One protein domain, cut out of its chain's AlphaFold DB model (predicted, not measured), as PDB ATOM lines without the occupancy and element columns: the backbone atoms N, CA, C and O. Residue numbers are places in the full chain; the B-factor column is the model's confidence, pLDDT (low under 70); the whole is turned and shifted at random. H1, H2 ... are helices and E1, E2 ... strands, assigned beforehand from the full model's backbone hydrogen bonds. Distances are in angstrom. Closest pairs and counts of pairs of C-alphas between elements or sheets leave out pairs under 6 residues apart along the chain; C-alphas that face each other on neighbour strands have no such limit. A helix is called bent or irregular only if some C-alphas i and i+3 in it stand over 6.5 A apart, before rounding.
ATOM      1  N   ASP A 321      24.179  -0.962  26.478       77.62
ATOM      2  CA  ASP A 321      25.499  -0.332  26.296       77.62
ATOM      3  C   ASP A 321      26.642  -1.067  27.021       77.62
ATOM      4  O   ASP A 321      27.712  -1.242  26.443       77.62
ATOM      5  N   ASP A 322      26.379  -1.634  28.208       72.88
ATOM      6  CA  ASP A 322      27.286  -2.527  28.965       72.88
ATOM      7  C   ASP A 322      27.878  -3.696  28.147       72.88
ATOM      8  O   ASP A 322      28.891  -4.293  28.531       72.88
ATOM      9  N   THR A 323      27.203  -4.094  27.067       67.94
ATOM     10  CA  THR A 323      27.589  -5.221  26.206       67.94
ATOM     11  C   THR A 323      27.673  -4.854  24.728       67.94
ATOM     12  O   THR A 323      27.868  -5.761  23.929       67.94
ATOM     13  N   GLY A 324      27.471  -3.586  24.348       74.75
ATOM     14  CA  GLY A 324      27.445  -3.145  22.944       74.75
ATOM     15  C   GLY A 324      26.394  -3.833  22.058       74.75
ATOM     16  O   GLY A 324      26.475  -3.740  20.840       74.75
ATOM     17  N   PHE A 325      25.427  -4.542  22.652       73.00
ATOM     18  CA  PHE A 325      24.507  -5.420  21.928       73.00
ATOM     19  C   PHE A 325      23.128  -4.769  21.832       73.00
ATOM     20  O   PHE A 325      22.524  -4.437  22.858       73.00
ATOM     21  N   GLU A 326      22.609  -4.640  20.613       75.56
ATOM     22  CA  GLU A 326      21.265  -4.133  20.338       75.56
ATOM     23  C   GLU A 326      20.301  -5.257  19.970       75.56
ATOM     24  O   GLU A 326      20.647  -6.201  19.264       75.56
ATOM     25  N   PHE A 327      19.065  -5.149  20.446       72.56
ATOM     26  CA  PHE A 327      17.979  -6.033  20.046       72.56
ATOM     27  C   PHE A 327      16.766  -5.196  19.636       72.56
ATOM     28  O   PHE A 327      16.133  -4.581  20.495       72.56
ATOM     29  N   SER A 328      16.395  -5.214  18.355       69.00
ATOM     30  CA  SER A 328      15.076  -4.744  17.923       69.00
ATOM     31  C   SER A 328      13.992  -5.611  18.558       69.00
ATOM     32  O   SER A 328      13.950  -6.815  18.297       69.00
ATOM     33  N   ASP A 329      13.100  -5.031  19.365       65.00
ATOM     34  CA  ASP A 329      11.855  -5.679  19.824       65.00
ATOM     35  C   ASP A 329      10.778  -5.618  18.716       65.00
ATOM     36  O   ASP A 329       9.643  -5.185  18.907       65.00
ATOM     37  N   GLU A 330      11.169  -6.052  17.515       64.06
ATOM     38  CA  GLU A 330      10.253  -6.353  16.413       64.06
ATOM     39  C   GLU A 330       9.291  -7.484  16.816       64.06
ATOM     40  O   GLU A 330       9.591  -8.292  17.700       64.06
ATOM     41  N   ALA A 331       8.111  -7.513  16.185       64.06
ATOM     42  CA  ALA A 331       7.001  -8.381  16.579       64.06
ATOM     43  C   ALA A 331       7.441  -9.848  16.747       64.06
ATOM     44  O   ALA A 331       8.177 -10.383  15.919       64.06
ATOM     45  N   GLU A 332       6.990 -10.488  17.834       73.06
ATOM     46  CA  GLU A 332       7.657 -11.652  18.441       73.06
ATOM     47  C   GLU A 332       7.428 -12.995  17.706       73.06
ATOM     48  O   GLU A 332       6.989 -13.999  18.274       73.06
ATOM     49  N   THR A 333       7.733 -13.017  16.411       86.31
ATOM     50  CA  THR A 333       7.668 -14.196  15.548       86.31
ATOM     51  C   THR A 333       8.667 -15.275  15.996       86.31
ATOM     52  O   THR A 333       9.728 -14.967  16.557       86.31
ATOM     53  N   PRO A 334       8.381 -16.567  15.735       83.19
ATOM     54  CA  PRO A 334       9.324 -17.645  16.039       83.19
ATOM     55  C   PRO A 334      10.650 -17.487  15.278       83.19
ATOM     56  O   PRO A 334      11.703 -17.828  15.814       83.19
ATOM     57  N   GLU A 335      10.621 -16.912  14.074       85.00
ATOM     58  CA  GLU A 335      11.828 -16.648  13.292       85.00
ATOM     59  C   GLU A 335      12.666 -15.507  13.887       85.00
ATOM     60  O   GLU A 335      13.877 -15.665  14.049       85.00
ATOM     61  N   ALA A 336      12.044 -14.398  14.315       82.38
ATOM     62  CA  ALA A 336      12.750 -13.334  15.029       82.38
ATOM     63  C   ALA A 336      13.401 -13.865  16.316       82.38
ATOM     64  O   ALA A 336      14.559 -13.552  16.587       82.38
ATOM     65  N   ARG A 337      12.719 -14.743  17.072       81.31
ATOM     66  CA  ARG A 337      13.308 -15.441  18.233       81.31
ATOM     67  C   ARG A 337      14.520 -16.305  17.851       81.31
ATOM     68  O   ARG A 337      15.502 -16.309  18.594       81.31
ATOM     69  N   TYR A 338      14.485 -17.002  16.713       82.75
ATOM     70  CA  TYR A 338      15.605 -17.820  16.227       82.75
ATOM     71  C   TYR A 338      16.806 -16.963  15.793       82.75
ATOM     72  O   TYR A 338      17.910 -17.166  16.303       82.75
ATOM     73  N   ARG A 339      16.589 -15.938  14.954       84.81
ATOM     74  CA  ARG A 339      17.626 -14.967  14.543       84.81
ATOM     75  C   ARG A 339      18.237 -14.245  15.758       84.81
ATOM     76  O   ARG A 339      19.457 -14.140  15.867       84.81
ATOM     77  N   ARG A 340      17.399 -13.843  16.726       81.88
ATOM     78  CA  ARG A 340      17.794 -13.263  18.028       81.88
ATOM     79  C   ARG A 340      18.680 -14.212  18.847       81.88
ATOM     80  O   ARG A 340      19.598 -13.749  19.520       81.88
ATOM     81  N   GLY A 341      18.425 -15.520  18.790       82.06
ATOM     82  CA  GLY A 341      19.261 -16.552  19.410       82.06
ATOM     83  C   GLY A 341      20.612 -16.733  18.711       82.06
ATOM     84  O   GLY A 341      21.639 -16.768  19.388       82.06
ATOM     85  N   LEU A 342      20.617 -16.780  17.374       85.81
ATOM     86  CA  LEU A 342      21.832 -16.889  16.558       85.81
ATOM     87  C   LEU A 342      22.795 -15.724  16.811       85.81
ATOM     88  O   LEU A 342      23.912 -15.968  17.264       85.81
ATOM     89  N   ALA A 343      22.347 -14.477  16.640       84.25
ATOM     90  CA  ALA A 343      23.186 -13.293  16.858       84.25
ATOM     91  C   ALA A 343      23.740 -13.220  18.298       84.25
ATOM     92  O   ALA A 343      24.904 -12.886  18.519       84.25
ATOM     93  N   ALA A 344      22.932 -13.608  19.294       80.62
ATOM     94  CA  ALA A 344      23.381 -13.692  20.684       80.62
ATOM     95  C   ALA A 344      24.429 -14.798  20.918       80.62
ATOM     96  O   ALA A 344      25.254 -14.657  21.822       80.62
ATOM     97  N   SER A 345      24.414 -15.883  20.136       80.81
ATOM     98  CA  SER A 345      25.430 -16.944  20.192       80.81
ATOM     99  C   SER A 345      26.714 -16.576  19.442       80.81
ATOM    100  O   SER A 345      27.805 -16.850  19.939       80.81
ATOM    101  N   GLU A 346      26.604 -15.877  18.311       86.44
ATOM    102  CA  GLU A 346      27.746 -15.430  17.509       86.44
ATOM    103  C   GLU A 346      28.586 -14.393  18.263       86.44
ATOM    104  O   GLU A 346      29.791 -14.573  18.425       86.44
ATOM    105  N   HIS A 347      27.945 -13.378  18.849       83.38
ATOM    106  CA  HIS A 347      28.620 -12.399  19.707       83.38
ATOM    107  C   HIS A 347      29.365 -13.057  20.883       83.38
ATOM    108  O   HIS A 347      30.394 -12.554  21.321       83.38
ATOM    109  N   VAL A 348      28.892 -14.205  21.387       82.31
ATOM    110  CA  VAL A 348      29.590 -14.977  22.433       82.31
ATOM    111  C   VAL A 348      30.776 -15.757  21.878       82.31
ATOM    112  O   VAL A 348      31.815 -15.808  22.536       82.31
ATOM    113  N   ALA A 349      30.659 -16.326  20.676       83.62
ATOM    114  CA  ALA A 349      31.778 -16.961  19.981       83.62
ATOM    115  C   ALA A 349      32.898 -15.948  19.660       83.62
ATOM    116  O   ALA A 349      34.074 -16.269  19.807       83.62
ATOM    117  N   GLN A 350      32.533 -14.701  19.345       87.94
ATOM    118  CA  GLN A 350      33.443 -13.558  19.186       87.94
ATOM    119  C   GLN A 350      34.027 -13.032  20.525       87.94
ATOM    120  O   GLN A 350      34.734 -12.027  20.545       87.94
ATOM    121  N   GLY A 351      33.748 -13.681  21.666       84.25
ATOM    122  CA  GLY A 351      34.257 -13.299  22.994       84.25
ATOM    123  C   GLY A 351      33.456 -12.203  23.716       84.25
ATOM    124  O   GLY A 351      33.819 -11.786  24.821       84.25
ATOM    125  N   GLY A 352      32.350 -11.748  23.128       83.56
ATOM    126  CA  GLY A 352      31.457 -10.732  23.674       83.56
ATOM    127  C   GLY A 352      30.725 -11.174  24.946       83.56
ATOM    128  O   GLY A 352      30.352 -12.333  25.150       83.56
ATOM    129  N   LYS A 353      30.488 -10.218  25.851       83.50
ATOM    130  CA  LYS A 353      29.851 -10.485  27.151       83.50
ATOM    131  C   LYS A 353      28.343 -10.689  26.986       83.50
ATOM    132  O   LYS A 353      27.636  -9.777  26.575       83.50
ATOM    133  N   LEU A 354      27.826 -11.843  27.419       78.31
ATOM    134  CA  LEU A 354      26.380 -12.087  27.530       78.31
ATOM    135  C   LEU A 354      25.688 -11.033  28.418       78.31
ATOM    136  O   LEU A 354      26.067 -10.900  29.594       78.31
ATOM    137  N   PRO A 355      24.616 -10.374  27.927       79.75
ATOM    138  CA  PRO A 355      23.719  -9.579  28.758       79.75
ATOM    139  C   PRO A 355      23.257 -10.372  29.994       79.75
ATOM    140  O   PRO A 355      22.960 -11.568  29.872       79.75
ATOM    141  N   PRO A 356      23.163  -9.756  31.193       78.31
ATOM    142  CA  PRO A 356      22.885 -10.470  32.443       78.31
ATOM    143  C   PRO A 356      21.674 -11.411  32.395       78.31
ATOM    144  O   PRO A 356      21.750 -12.514  32.938       78.31
ATOM    145  N   ARG A 357      20.617 -11.021  31.667       82.19
ATOM    146  CA  ARG A 357      19.394 -11.811  31.441       82.19
ATOM    147  C   ARG A 357      19.646 -13.222  30.886       82.19
ATOM    148  O   ARG A 357      18.960 -14.158  31.286       82.19
ATOM    149  N   TYR A 358      20.668 -13.417  30.051       79.56
ATOM    150  CA  TYR A 358      20.964 -14.722  29.442       79.56
ATOM    151  C   TYR A 358      21.930 -15.591  30.261       79.56
ATOM    152  O   TYR A 358      22.030 -16.791  30.007       79.56
ATOM    153  N   LYS A 359      22.602 -15.050  31.290       82.25
ATOM    154  CA  LYS A 359      23.597 -15.801  32.092       82.25
ATOM    155  C   LYS A 359      22.995 -17.020  32.808       82.25
ATOM    156  O   LYS A 359      23.693 -18.011  33.017       82.25
ATOM    157  N   GLY A 360      21.707 -16.967  33.158       84.12
ATOM    158  CA  GLY A 360      20.972 -18.104  33.725       84.12
ATOM    159  C   GLY A 360      20.716 -19.226  32.714       84.12
ATOM    160  O   GLY A 360      20.910 -20.395  33.042       84.12
ATOM    161  N   ALA A 361      20.339 -18.877  31.479       83.94
ATOM    162  CA  ALA A 361      20.133 -19.836  30.394       83.94
ATOM    163  C   ALA A 361      21.461 -20.452  29.933       83.94
ATOM    164  O   ALA A 361      21.583 -21.674  29.896       83.94
ATOM    165  N   ALA A 362      22.484 -19.621  29.700       83.12
ATOM    166  CA  ALA A 362      23.819 -20.061  29.299       83.12
ATOM    167  C   ALA A 362      24.390 -21.114  30.263       83.12
ATOM    168  O   ALA A 362      24.798 -22.181  29.824       83.12
ATOM    169  N   ARG A 363      24.310 -20.890  31.586       85.81
ATOM    170  CA  ARG A 363      24.751 -21.878  32.591       85.81
ATOM    171  C   ARG A 363      24.028 -23.226  32.499       85.81
ATOM    172  O   ARG A 363      24.663 -24.249  32.735       85.81
ATOM    173  N   ARG A 364      22.731 -23.246  32.166       88.12
ATOM    174  CA  ARG A 364      21.974 -24.498  31.962       88.12
ATOM    175  C   ARG A 364      22.438 -25.216  30.696       88.12
ATOM    176  O   ARG A 364      22.674 -26.416  30.746       88.12
ATOM    177  N   VAL A 365      22.630 -24.482  29.600       87.75
ATOM    178  CA  VAL A 365      23.135 -25.031  28.331       87.75
ATOM    179  C   VAL A 365      24.554 -25.583  28.499       87.75
ATOM    180  O   VAL A 365      24.798 -26.727  28.131       87.75
ATOM    181  N   THR A 366      25.468 -24.852  29.148       87.06
ATOM    182  CA  THR A 366      26.817 -25.358  29.464       87.06
ATOM    183  C   THR A 366      26.765 -26.606  30.347       87.06
ATOM    184  O   THR A 366      27.505 -27.548  30.091       87.06
ATOM    185  N   ALA A 367      25.881 -26.660  31.351       89.94
ATOM    186  CA  ALA A 367      25.729 -27.852  32.189       89.94
ATOM    187  C   ALA A 367      25.237 -29.073  31.390       89.94
ATOM    188  O   ALA A 367      25.741 -30.170  31.610       89.94
ATOM    189  N   LEU A 368      24.316 -28.890  30.437       89.31
ATOM    190  CA  LEU A 368      23.866 -29.959  29.535       89.31
ATOM    191  C   LEU A 368      24.982 -30.414  28.582       89.31
ATOM    192  O   LEU A 368      25.210 -31.614  28.458       89.31
ATOM    193  N   ILE A 369      25.721 -29.480  27.974       91.25
ATOM    194  CA  ILE A 369      26.864 -29.785  27.091       91.25
ATOM    195  C   ILE A 369      27.960 -30.544  27.851       91.25
ATOM    196  O   ILE A 369      28.516 -31.500  27.322       91.25
ATOM    197  N   VAL A 370      28.250 -30.163  29.099       92.62
ATOM    198  CA  VAL A 370      29.231 -30.860  29.948       92.62
ATOM    199  C   VAL A 370      28.710 -32.220  30.426       92.62
ATOM    200  O   VAL A 370      29.507 -33.141  30.565       92.62
ATOM    201  N   ALA A 371      27.403 -32.382  30.653       91.69
ATOM    202  CA  ALA A 371      26.811 -33.655  31.073       91.69
ATOM    203  C   ALA A 371      26.694 -34.682  29.931       91.69
ATOM    204  O   ALA A 371      26.831 -35.881  30.179       91.69
ATOM    205  N   LEU A 372      26.460 -34.237  28.691       93.25
ATOM    206  CA  LEU A 372      26.166 -35.118  27.555       93.25
ATOM    207  C   LEU A 372      27.260 -36.182  27.288       93.25
ATOM    208  O   LEU A 372      26.890 -37.345  27.123       93.25
ATOM    209  N   PRO A 373      28.578 -35.882  27.340       91.00
ATOM    210  CA  PRO A 373      29.625 -36.902  27.241       91.00
ATOM    211  C   PRO A 373      29.556 -37.971  28.340       91.00
ATOM    212  O   PRO A 373      29.746 -39.149  28.049       91.00
ATOM    213  N   PHE A 374      29.234 -37.602  29.587       90.12
ATOM    214  CA  PHE A 374      29.088 -38.576  30.679       90.12
ATOM    215  C   PHE A 374      27.874 -39.486  30.476       90.12
ATOM    216  O   PHE A 374      27.930 -40.654  30.850       90.12
ATOM    217  N   VAL A 375      26.802 -38.992  29.847       92.25
ATOM    218  CA  VAL A 375      25.665 -39.834  29.445       92.25
ATOM    219  C   VAL A 375      26.078 -40.774  28.312       92.25
ATOM    220  O   VAL A 375      25.881 -41.980  28.434       92.25
ATOM    221  N   ILE A 376      26.706 -40.265  27.247       89.88
ATOM    222  CA  ILE A 376      27.115 -41.074  26.081       89.88
ATOM    223  C   ILE A 376      28.121 -42.171  26.472       89.88
ATOM    224  O   ILE A 376      27.987 -43.302  26.015       89.88
ATOM    225  N   VAL A 377      29.091 -41.873  27.343       88.12
ATOM    226  CA  VAL A 377      30.102 -42.845  27.810       88.12
ATOM    227  C   VAL A 377      29.580 -43.725  28.953       88.12
ATOM    228  O   VAL A 377      29.927 -44.901  29.033       88.12
ATOM    229  N   GLY A 378      28.726 -43.197  29.833       82.81
ATOM    230  CA  GLY A 378      28.176 -43.939  30.971       82.81
ATOM    231  C   GLY A 378      27.083 -44.941  30.590       82.81
ATOM    232  O   GLY A 378      27.034 -46.033  31.156       82.81
ATOM    233  N   THR A 379      26.237 -44.610  29.609       84.25
ATOM    234  CA  THR A 379      25.122 -45.471  29.167       84.25
ATOM    235  C   THR A 379      25.569 -46.877  28.743       84.25
ATOM    236  O   THR A 379      25.008 -47.824  29.289       84.25
ATOM    237  N   PRO A 380      26.578 -47.084  27.866       78.62
ATOM    238  CA  PRO A 380      27.023 -48.435  27.510       78.62
ATOM    239  C   PRO A 380      27.595 -49.212  28.707       78.62
ATOM    240  O   PRO A 380      27.350 -50.408  28.813       78.62
ATOM    241  N   ILE A 381      28.269 -48.549  29.657       75.06
ATOM    242  CA  ILE A 381      28.806 -49.198  30.872       75.06
ATOM    243  C   ILE A 381      27.671 -49.692  31.786       75.06
ATOM    244  O   ILE A 381      27.784 -50.754  32.400       75.06
ATOM    245  N   VAL A 382      26.572 -48.938  31.880       74.25
ATOM    246  CA  VAL A 382      25.365 -49.366  32.604       74.25
ATOM    247  C   VAL A 382      24.627 -50.461  31.826       74.25
ATOM    248  O   VAL A 382      24.199 -51.442  32.427       74.25
ATOM    249  N   TRP A 383      24.534 -50.347  30.500       80.62
ATOM    250  CA  TRP A 383      23.851 -51.310  29.631       80.62
ATOM    251  C   TRP A 383      24.522 -52.693  29.630       80.62
ATOM    252  O   TRP A 383      23.838 -53.702  29.806       80.62
ATOM    253  N   ASP A 384      25.855 -52.756  29.523       75.94
ATOM    254  CA  ASP A 384      26.616 -54.015  29.594       75.94
ATOM    255  C   ASP A 384      26.396 -54.758  30.925       75.94
ATOM    256  O   ASP A 384      26.338 -55.988  30.945       75.94
ATOM    257  N   ARG A 385      26.235 -54.014  32.029       71.00
ATOM    258  CA  ARG A 385      25.998 -54.573  33.369       71.00
ATOM    259  C   ARG A 385      24.546 -54.993  33.596       71.00
ATOM    260  O   ARG A 385      24.309 -56.060  34.146       71.00
ATOM    261  N   VAL A 386      23.587 -54.143  33.222       74.12
ATOM    262  CA  VAL A 386      22.163 -54.315  33.570       74.12
ATOM    263  C   VAL A 386      21.413 -55.169  32.549       74.12
ATOM    264  O   VAL A 386      20.569 -55.966  32.940       74.12
ATOM    265  N   VAL A 387      21.702 -55.018  31.252       75.12
ATOM    266  CA  VAL A 387      20.939 -55.673  30.174       75.12
ATOM    267  C   VAL A 387      21.637 -56.931  29.666       75.12
ATOM    268  O   VAL A 387      20.983 -57.931  29.393       75.12
TER     269      VAL A 387
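Overview. This is residues 321 to 387 of the 428 residues of the protein "Papain inhibitor" of Elsinoe australis (UniProt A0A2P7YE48). Look first for one long helix, H2, that sticks out as an arm, with residues 363 to 386 free, from a small head. In the head the shorter helix H1 runs crosswise to H2, and the short strand E1 runs back beside H1. The printed part has 67 residues, with one named strand and two named helices in the order E1, H1, H2, and its class is mostly helix. The whole is extended, with a radius of gyration of the C-alphas of 17.7 A and spans of 54 by 26 by 18 A; the arm makes the length.

Arrangement. Start at H2, residues 356 to 386, which has a kink of 39 degrees near residue 375 and is only just irregular: C-alphas 357 and 360 are 6.9 A apart. H1, residues 334 to 349, is apart from H2. E1, residues 325 to 327, is also apart from H2 and pairs with no named strand. Between E1 and H1 look at Phe 327 and Arg 340, whose C-alphas, the closest of the two elements, are 7.5 A apart. Of the O i to N i+4 pairs, 11 of 12 are within hydrogen-bond range in H1 and 20 of 27 in H2.

Along the chain. Find C-alpha 356 at (22.885, -10.470, 32.443); from there H2 runs 43.9 A to C-alpha 386 at (22.163, -54.315, 33.570). H1 covers 22.8 A from C-alpha 334 at (9.324, -17.645, 16.039) to C-alpha 349. E1 covers 6.8 A.

Size, cuts and confidence. The C-alphas of Asp 321 and Val 387, the two farthest apart, are 55.7 A apart. The printed part has no cut, and both links, E1 to H1 and H1 to H2, are short. Residues 330 to 335 and 363 to 387 stand free; the body without them spans 22 by 20 by 19 A. Mean pLDDT of the printed part is 81.5, and residues 323 and 328 to 331 are under 70.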